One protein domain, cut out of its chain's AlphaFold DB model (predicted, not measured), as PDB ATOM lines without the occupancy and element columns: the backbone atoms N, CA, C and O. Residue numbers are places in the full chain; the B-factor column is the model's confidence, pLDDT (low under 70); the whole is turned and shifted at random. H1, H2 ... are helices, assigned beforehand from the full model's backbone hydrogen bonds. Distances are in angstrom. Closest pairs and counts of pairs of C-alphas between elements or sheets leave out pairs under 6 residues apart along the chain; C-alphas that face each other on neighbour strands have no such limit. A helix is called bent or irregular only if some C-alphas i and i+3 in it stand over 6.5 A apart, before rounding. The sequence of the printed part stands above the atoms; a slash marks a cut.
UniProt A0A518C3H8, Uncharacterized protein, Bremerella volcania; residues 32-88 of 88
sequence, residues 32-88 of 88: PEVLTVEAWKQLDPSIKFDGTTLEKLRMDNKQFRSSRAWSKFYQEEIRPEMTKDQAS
ATOM      1  N   PRO A  32     307.185 111.463 393.771       50.66
ATOM      2  CA  PRO A  32     306.524 110.158 393.763       50.66
ATOM      3  C   PRO A  32     306.504 109.684 392.312       50.66
ATOM      4  O   PRO A  32     305.851 110.312 391.475       50.66
ATOM      5  N   GLU A  33     307.357 108.708 392.007       63.78
ATOM      6  CA  GLU A  33     307.783 108.414 390.645       63.78
ATOM      7  C   GLU A  33     306.600 107.761 389.947       63.78
ATOM      8  O   GLU A  33     306.345 106.569 390.092       63.78
ATOM      9  N   VAL A  34     305.800 108.600 389.285       76.19
ATOM     10  CA  VAL A  34     304.732 108.177 388.387       76.19
ATOM     11  C   VAL A  34     305.388 107.204 387.427       76.19
ATOM     12  O   VAL A  34     306.272 107.603 386.666       76.19
ATOM     13  N   LEU A  35     304.998 105.933 387.491       86.12
ATOM     14  CA  LEU A  35     305.626 104.911 386.674       86.12
ATOM     15  C   LEU A  35     305.223 105.168 385.222       86.12
ATOM     16  O   LEU A  35     304.101 104.868 384.813       86.12
ATOM     17  N   THR A  36     306.112 105.781 384.446       89.06
ATOM     18  CA  THR A  36     305.895 106.008 383.015       89.06
ATOM     19  C   THR A  36     306.175 104.730 382.230       89.06
ATOM     20  O   THR A  36     306.783 103.783 382.733       89.06
ATOM     21  N   VAL A  37     305.732 104.686 380.973       88.44
ATOM     22  CA  VAL A  37     306.003 103.542 380.087       88.44
ATOM     23  C   VAL A  37     307.505 103.405 379.837       88.44
ATOM     24  O   VAL A  37     308.034 102.299 379.804       88.44
ATOM     25  N   GLU A  38     308.202 104.526 379.691       88.12
ATOM     26  CA  GLU A  38     309.640 104.590 379.454       88.12
ATOM     27  C   GLU A  38     310.419 104.081 380.670       88.12
ATOM     28  O   GLU A  38     311.330 103.272 380.504       88.12
ATOM     29  N   ALA A  39     310.013 104.484 381.881       87.56
ATOM     30  CA  ALA A  39     310.592 103.986 383.125       87.56
ATOM     31  C   ALA A  39     310.309 102.486 383.313       87.56
ATOM     32  O   ALA A  39     311.211 101.722 383.645       87.56
ATOM     33  N   TRP A  40     309.086 102.034 383.010       90.81
ATOM     34  CA  TRP A  40     308.714 100.617 383.053       90.81
ATOM     35  C   TRP A  40     309.572  99.747 382.121       90.81
ATOM     36  O   TRP A  40     310.003  98.667 382.523       90.81
ATOM     37  N   LYS A  41     309.894 100.222 380.911       88.75
ATOM     38  CA  LYS A  41     310.762  99.494 379.962       88.75
ATOM     39  C   LYS A  41     312.190  99.292 380.474       88.75
ATOM     40  O   LYS A  41     312.850  98.347 380.050       88.75
ATOM     41  N   GLN A  42     312.655 100.162 381.371       88.69
ATOM     42  CA  GLN A  42     313.988 100.099 381.975       88.69
ATOM     43  C   GLN A  42     314.048  99.234 383.243       88.69
ATOM     44  O   GLN A  42     315.142  98.981 383.744       88.69
ATOM     45  N   LEU A  43     312.901  98.782 383.760       87.25
ATOM     46  CA  LEU A  43     312.859  97.902 384.922       87.25
ATOM     47  C   LEU A  43     313.431  96.519 384.599       87.25
ATOM     48  O   LEU A  43     313.326  96.022 383.476       87.25
ATOM     49  N   ASP A  44     313.977  95.874 385.628       87.06
ATOM     50  CA  ASP A  44     314.422  94.489 385.527       87.06
ATOM     51  C   ASP A  44     313.231  93.561 385.196       87.06
ATOM     52  O   ASP A  44     312.156  93.724 385.790       87.06
ATOM     53  N   PRO A  45     313.381  92.577 384.286       85.94
ATOM     54  CA  PRO A  45     312.304  91.664 383.904       85.94
ATOM     55  C   PRO A  45     311.603  90.978 385.087       85.94
ATOM     56  O   PRO A  45     310.401  90.721 385.013       85.94
ATOM     57  N   SER A  46     312.312  90.730 386.196       83.12
ATOM     58  CA  SER A  46     311.745  90.110 387.404       83.12
ATOM     59  C   SER A  46     310.673  90.959 388.095       83.12
ATOM     60  O   SER A  46     309.757  90.405 388.700       83.12
ATOM     61  N   ILE A  47     310.749  92.290 387.977       86.56
ATOM     62  CA  ILE A  47     309.815  93.244 388.602       86.56
ATOM     63  C   ILE A  47     308.923  93.955 387.579       86.56
ATOM     64  O   ILE A  47     307.828  94.407 387.914       86.56
ATOM     65  N   LYS A  48     309.373  94.052 386.328       87.19
ATOM     66  CA  LYS A  48     308.701  94.732 385.214       87.19
ATOM     67  C   LYS A  48     307.346  94.120 384.886       87.19
ATOM     68  O   LYS A  48     306.383  94.843 384.640       87.19
ATOM     69  N   PHE A  49     307.266  92.793 384.896       89.75
ATOM     70  CA  PHE A  49     306.040  92.053 384.595       89.75
ATOM     71  C   PHE A  49     305.247  91.670 385.852       89.75
ATOM     72  O   PHE A  49     304.247  90.960 385.744       89.75
ATOM     73  N   ASP A  50     305.665  92.140 387.033       90.44
ATOM     74  CA  ASP A  50     304.920  91.909 388.266       90.44
ATOM     75  C   ASP A  50     303.542  92.582 388.208       90.44
ATOM     76  O   ASP A  50     303.388  93.707 387.717       90.44
ATOM     77  N   GLY A  51     302.533  91.905 388.757       88.06
ATOM     78  CA  GLY A  51     301.159  92.405 388.762       88.06
ATOM     79  C   GLY A  51     301.028  93.762 389.456       88.06
ATOM     80  O   GLY A  51     300.265  94.613 389.001       88.06
ATOM     81  N   THR A  52     301.818  94.008 390.505       90.25
ATOM     82  CA  THR A  52     301.821  95.282 391.236       90.25
ATOM     83  C   THR A  52     302.403  96.404 390.386       90.25
ATOM     84  O   THR A  52     301.865  97.510 390.370       90.25
ATOM     85  N   THR A  53     303.489  96.131 389.661       90.38
ATOM     86  CA  THR A  53     304.138  97.094 388.761       90.38
ATOM     87  C   THR A  53     303.225  97.461 387.598       90.38
ATOM     88  O   THR A  53     303.055  98.640 387.291       90.38
ATOM     89  N   LEU A  54     302.582  96.471 386.980       91.31
ATOM     90  CA  LEU A  54     301.656  96.703 385.873       91.31
ATOM     91  C   LEU A  54     300.396  97.457 386.317       91.31
ATOM     92  O   LEU A  54     299.918  98.328 385.590       91.31
ATOM     93  N   GLU A  55     299.882  97.189 387.519       91.00
ATOM     94  CA  GLU A  55     298.744  97.941 388.055       91.00
ATOM     95  C   GLU A  55     299.128  99.387 388.402       91.00
ATOM     96  O   GLU A  55     298.375 100.309 388.090       91.00
ATOM     97  N   LYS A  56     300.330  99.620 388.949       89.62
ATOM     98  CA  LYS A  56     300.872 100.979 389.126       89.62
ATOM     99  C   LYS A  56     300.971 101.712 387.791       89.62
ATOM    100  O   LYS A  56     300.413 102.797 387.659       89.62
ATOM    101  N   LEU A  57     301.562 101.078 386.773       90.94
ATOM    102  CA  LEU A  57     301.664 101.629 385.418       90.94
ATOM    103  C   LEU A  57     300.282 102.016 384.874       90.94
ATOM    104  O   LEU A  57     300.104 103.089 384.295       90.94
ATOM    105  N   ARG A  58     299.277 101.163 385.088       91.00
ATOM    106  CA  ARG A  58     297.901 101.418 384.662       91.00
ATOM    107  C   ARG A  58     297.260 102.602 385.393       91.00
ATOM    108  O   ARG A  58     296.557 103.397 384.766       91.00
ATOM    109  N   MET A  59     297.470 102.707 386.701       89.56
ATOM    110  CA  MET A  59     296.884 103.745 387.554       89.56
ATOM    111  C   MET A  59     297.513 105.123 387.320       89.56
ATOM    112  O   MET A  59     296.795 106.131 387.249       89.56
ATOM    113  N   ASP A  60     298.828 105.142 387.132       90.00
ATOM    114  CA  ASP A  60     299.649 106.337 386.948       90.00
ATOM    115  C   ASP A  60     299.440 106.976 385.568       90.00
ATOM    116  O   ASP A  60     299.499 108.199 385.412       90.00
ATOM    117  N   ASN A  61     299.077 106.173 384.564       87.12
ATOM    118  CA  ASN A  61     298.888 106.633 383.194       87.12
ATOM    119  C   ASN A  61     297.405 106.688 382.816       87.12
ATOM    120  O   ASN A  61     296.747 105.676 382.571       87.12
ATOM    121  N   LYS A  62     296.873 107.907 382.651       88.06
ATOM    122  CA  LYS A  62     295.458 108.138 382.289       88.06
ATOM    123  C   LYS A  62     295.019 107.394 381.020       88.06
ATOM    124  O   LYS A  62     293.861 106.986 380.936       88.06
ATOM    125  N   GLN A  63     295.932 107.185 380.070       87.94
ATOM    126  CA  GLN A  63     295.685 106.446 378.827       87.94
ATOM    127  C   GLN A  63     295.320 104.968 379.043       87.94
ATOM    128  O   GLN A  63     294.626 104.388 378.214       87.94
ATOM    129  N   PHE A  64     295.703 104.373 380.176       90.06
ATOM    130  CA  PHE A  64     295.458 102.964 380.496       90.06
ATOM    131  C   PHE A  64     294.262 102.738 381.434       90.06
ATOM    132  O   PHE A  64     293.929 101.601 381.770       90.06
ATOM    133  N   ARG A  65     293.539 103.798 381.818       85.31
ATOM    134  CA  ARG A  65     292.338 103.673 382.666       85.31
ATOM    135  C   ARG A  65     291.228 102.870 381.992       85.31
ATOM    136  O   ARG A  65     290.522 102.108 382.652       85.31
ATOM    137  N   SER A  66     291.087 103.018 380.675       92.19
ATOM    138  CA  SER A  66     290.150 102.216 379.890       92.19
ATOM    139  C   SER A  66     290.648 100.781 379.771       92.19
ATOM    140  O   SER A  66     291.752 100.543 379.281       92.19
ATOM    141  N   SER A  67     289.793  99.815 380.117       89.00
ATOM    142  CA  SER A  67     290.099  98.389 379.958       89.00
ATOM    143  C   SER A  67     290.490  98.029 378.520       89.00
ATOM    144  O   SER A  67     291.330  97.158 378.314       89.00
ATOM    145  N   ARG A  68     289.914  98.708 377.518       92.00
ATOM    146  CA  ARG A  68     290.245  98.482 376.105       92.00
ATOM    147  C   ARG A  68     291.647  98.982 375.766       92.00
ATOM    148  O   ARG A  68     292.385  98.284 375.079       92.00
ATOM    149  N   ALA A  69     292.004 100.176 376.236       90.88
ATOM    150  CA  ALA A  69     293.324 100.753 375.999       90.88
ATOM    151  C   ALA A  69     294.417  99.957 376.726       90.88
ATOM    152  O   ALA A  69     295.453  99.667 376.135       90.88
ATOM    153  N   TRP A  70     294.138  99.515 377.956       93.31
ATOM    154  CA  TRP A  70     295.026  98.633 378.708       93.31
ATOM    155  C   TRP A  70     295.229  97.284 378.020       93.31
ATOM    156  O   TRP A  70     296.361  96.870 377.805       93.31
ATOM    157  N   SER A  71     294.147  96.624 377.596       93.62
ATOM    158  CA  SER A  71     294.247  95.344 376.888       93.62
ATOM    159  C   SER A  71     295.035  95.461 375.582       93.62
ATOM    160  O   SER A  71     295.749  94.527 375.230       93.62
ATOM    161  N   LYS A  72     294.902  96.583 374.864       93.56
ATOM    162  CA  LYS A  72     295.665  96.844 373.639       93.56
ATOM    163  C   LYS A  72     297.156  96.985 373.951       93.56
ATOM    164  O   LYS A  72     297.958  96.255 373.384       93.56
ATOM    165  N   PHE A  73     297.504  97.844 374.907       92.50
ATOM    166  CA  PHE A  73     298.885  98.032 375.356       92.50
ATOM    167  C   PHE A  73     299.514  96.723 375.853       92.50
ATOM    168  O   PHE A  73     300.641  96.391 375.502       92.50
ATOM    169  N   TYR A  74     298.757  95.922 376.601       91.38
ATOM    170  CA  TYR A  74     299.230  94.633 377.084       91.38
ATOM    171  C   TYR A  74     299.583  93.671 375.941       91.38
ATOM    172  O   TYR A  74     300.581  92.957 376.009       91.38
ATOM    173  N   GLN A  75     298.775  93.636 374.881       93.81
ATOM    174  CA  GLN A  75     299.015  92.756 373.737       93.81
ATOM    175  C   GLN A  75     300.118  93.265 372.805       93.81
ATOM    176  O   GLN A  75     300.861  92.445 372.273       93.81
ATOM    177  N   GLU A  76     300.203  94.579 372.600       93.19
ATOM    178  CA  GLU A  76     301.120  95.201 371.635       93.19
ATOM    179  C   GLU A  76     302.509  95.484 372.216       93.19
ATOM    180  O   GLU A  76     303.484  95.434 371.475       93.19
ATOM    181  N   GLU A  77     302.618  95.733 373.523       91.00
ATOM    182  CA  GLU A  77     303.876  96.129 374.170       91.00
ATOM    183  C   GLU A  77     304.306  95.100 375.226       91.00
ATOM    184  O   GLU A  77     305.354  94.476 375.085       91.00
ATOM    185  N   ILE A  78     303.472  94.831 376.243       89.69
ATOM    186  CA  ILE A  78     303.861  93.978 377.387       89.69
ATOM    187  C   ILE A  78     304.157  92.536 376.953       89.69
ATOM    188  O   ILE A  78     305.206  91.986 377.277       89.69
ATOM    189  N   ARG A  79     303.241  91.899 376.220       89.44
ATOM    190  CA  ARG A  79     303.364  90.496 375.798       89.44
ATOM    191  C   ARG A  79     304.576  90.215 374.891       89.44
ATOM    192  O   ARG A  79     305.269  89.225 375.154       89.44
ATOM    193  N   PRO A  80     304.848  90.995 373.825       90.12
ATOM    194  CA  PRO A  80     306.038  90.767 373.009       90.12
ATOM    195  C   PRO A  80     307.327  91.043 373.787       90.12
ATOM    196  O   PRO A  80     308.287  90.291 373.639       90.12
ATOM    197  N   GLU A  81     307.339  92.053 374.658       87.06
ATOM    198  CA  GLU A  81     308.499  92.371 375.494       87.06
ATOM    199  C   GLU A  81     308.787  91.267 376.523       87.06
ATOM    200  O   GLU A  81     309.926  90.831 376.647       87.06
ATOM    201  N   MET A  82     307.753  90.694 377.148       86.69
ATOM    202  CA  MET A  82     307.875  89.525 378.030       86.69
ATOM    203  C   MET A  82     308.435  88.302 377.300       86.69
ATOM    204  O   MET A  82     309.262  87.574 377.841       86.69
ATOM    205  N   THR A  83     308.007  88.083 376.055       86.56
ATOM    206  CA  THR A  83     308.508  86.972 375.232       86.56
ATOM    207  C   THR A  83     309.982  87.170 374.876       86.56
ATOM    208  O   THR A  83     310.752  86.214 374.893       86.56
ATOM    209  N   LYS A  84     310.384  88.409 374.573       86.06
ATOM    210  CA  LYS A  84     311.776  88.768 374.280       86.06
ATOM    211  C   LYS A  84     312.678  88.590 375.505       86.06
ATOM    212  O   LYS A  84     313.751  88.007 375.375       86.06
ATOM    213  N   ASP A  85     312.227  89.057 376.666       80.62
ATOM    214  CA  ASP A  85     313.001  89.021 377.908       80.62
ATOM    215  C   ASP A  85     313.112  87.588 378.473       80.62
ATOM    216  O   ASP A  85     314.121  87.258 379.081       80.62
ATOM    217  N   GLN A  86     312.131  86.705 378.223       72.50
ATOM    218  CA  GLN A  86     312.215  85.274 378.579       72.50
ATOM    219  C   GLN A  86     313.051  84.425 377.609       72.50
ATOM    220  O   GLN A  86     313.416  83.299 377.945       72.50
ATOM    221  N   ALA A  87     313.300  84.916 376.395       64.69
ATOM    222  CA  ALA A  87     314.086  84.215 375.380       64.69
ATOM    223  C   ALA A  87     315.591  84.548 375.429       64.69
ATOM    224  O   ALA A  87     316.347  83.993 374.628       64.69
ATOM    225  N   SER A  88     316.006  85.462 376.317       54.00
ATOM    226  CA  SER A  88     317.406  85.855 376.558       54.00
ATOM    227  C   SER A  88     317.960  85.180 377.807       54.00
ATOM    228  O   SER A  88     319.176  84.889 377.802       54.00
TER     229      SER A  88
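Overview. This is residues 32 to 88 of the 88 residues of an uncharacterized protein of Bremerella volcania (UniProt A0A518C3H8). One long, bent helix, H4, runs along one side of the domain, and three shorter helices, H1, H2 and H3, their centres making a triangle, form a loose layer across from it. H3 is over its first arm and H2 over its second, while residues 61 to 66 fold the chain back from H3 into H4; contacts between the helices are few. The printed part has 57 residues with four named helices, in the order H1, H2, H3, H4, and no named strand; the class is all helix. The whole is compact, with a radius of gyration of the C-alphas of 11.0 A and spans of 32 by 27 by 17 A.

Along the chain. H4, residues 67 to 86, was assigned as one helix by its hydrogen bonds but is bent: C-alphas 76 and 79 are 6.7 A apart. Its arm H4a, residues 67 to 76, is 14.2 A long and begins at C-alpha 67 (290.099, 98.389, 379.958). Its arm H4b, residues 79 to 86, is 10.6 A long and ends at C-alpha 86 (312.215, 85.274, 378.579). H3, residues 51 to 60, is 14.1 A long. H2 is residues 45 to 48, and H1 is residues 37 to 41, from C-alpha 37 (306.003, 103.542, 380.087).

Arrangement. H4a and H4b stand at a steep tilt of 43 degrees. H3 is close to H4a but not clearly touching, the closest C-alphas being Arg 58 and Trp 70, 7.2 A; they run opposite ways at a steep tilt of 60 degrees. H2 is close to H4b but not clearly touching, at Pro 45 and Asp 85, closest C-alphas 6.6 A apart. H1 is apart from both arms. In H1, H3, H4a and H4b every O i to N i+4 pair is within hydrogen-bond range; H2 is too short for such a pair.

Size, cuts and confidence. The farthest C-alphas, Pro 32 and Ala 87, are 32.7 A apart. The printed part has no cut and no long link. Residues 32 to 33 and 87 to 88 have pLDDT under 70.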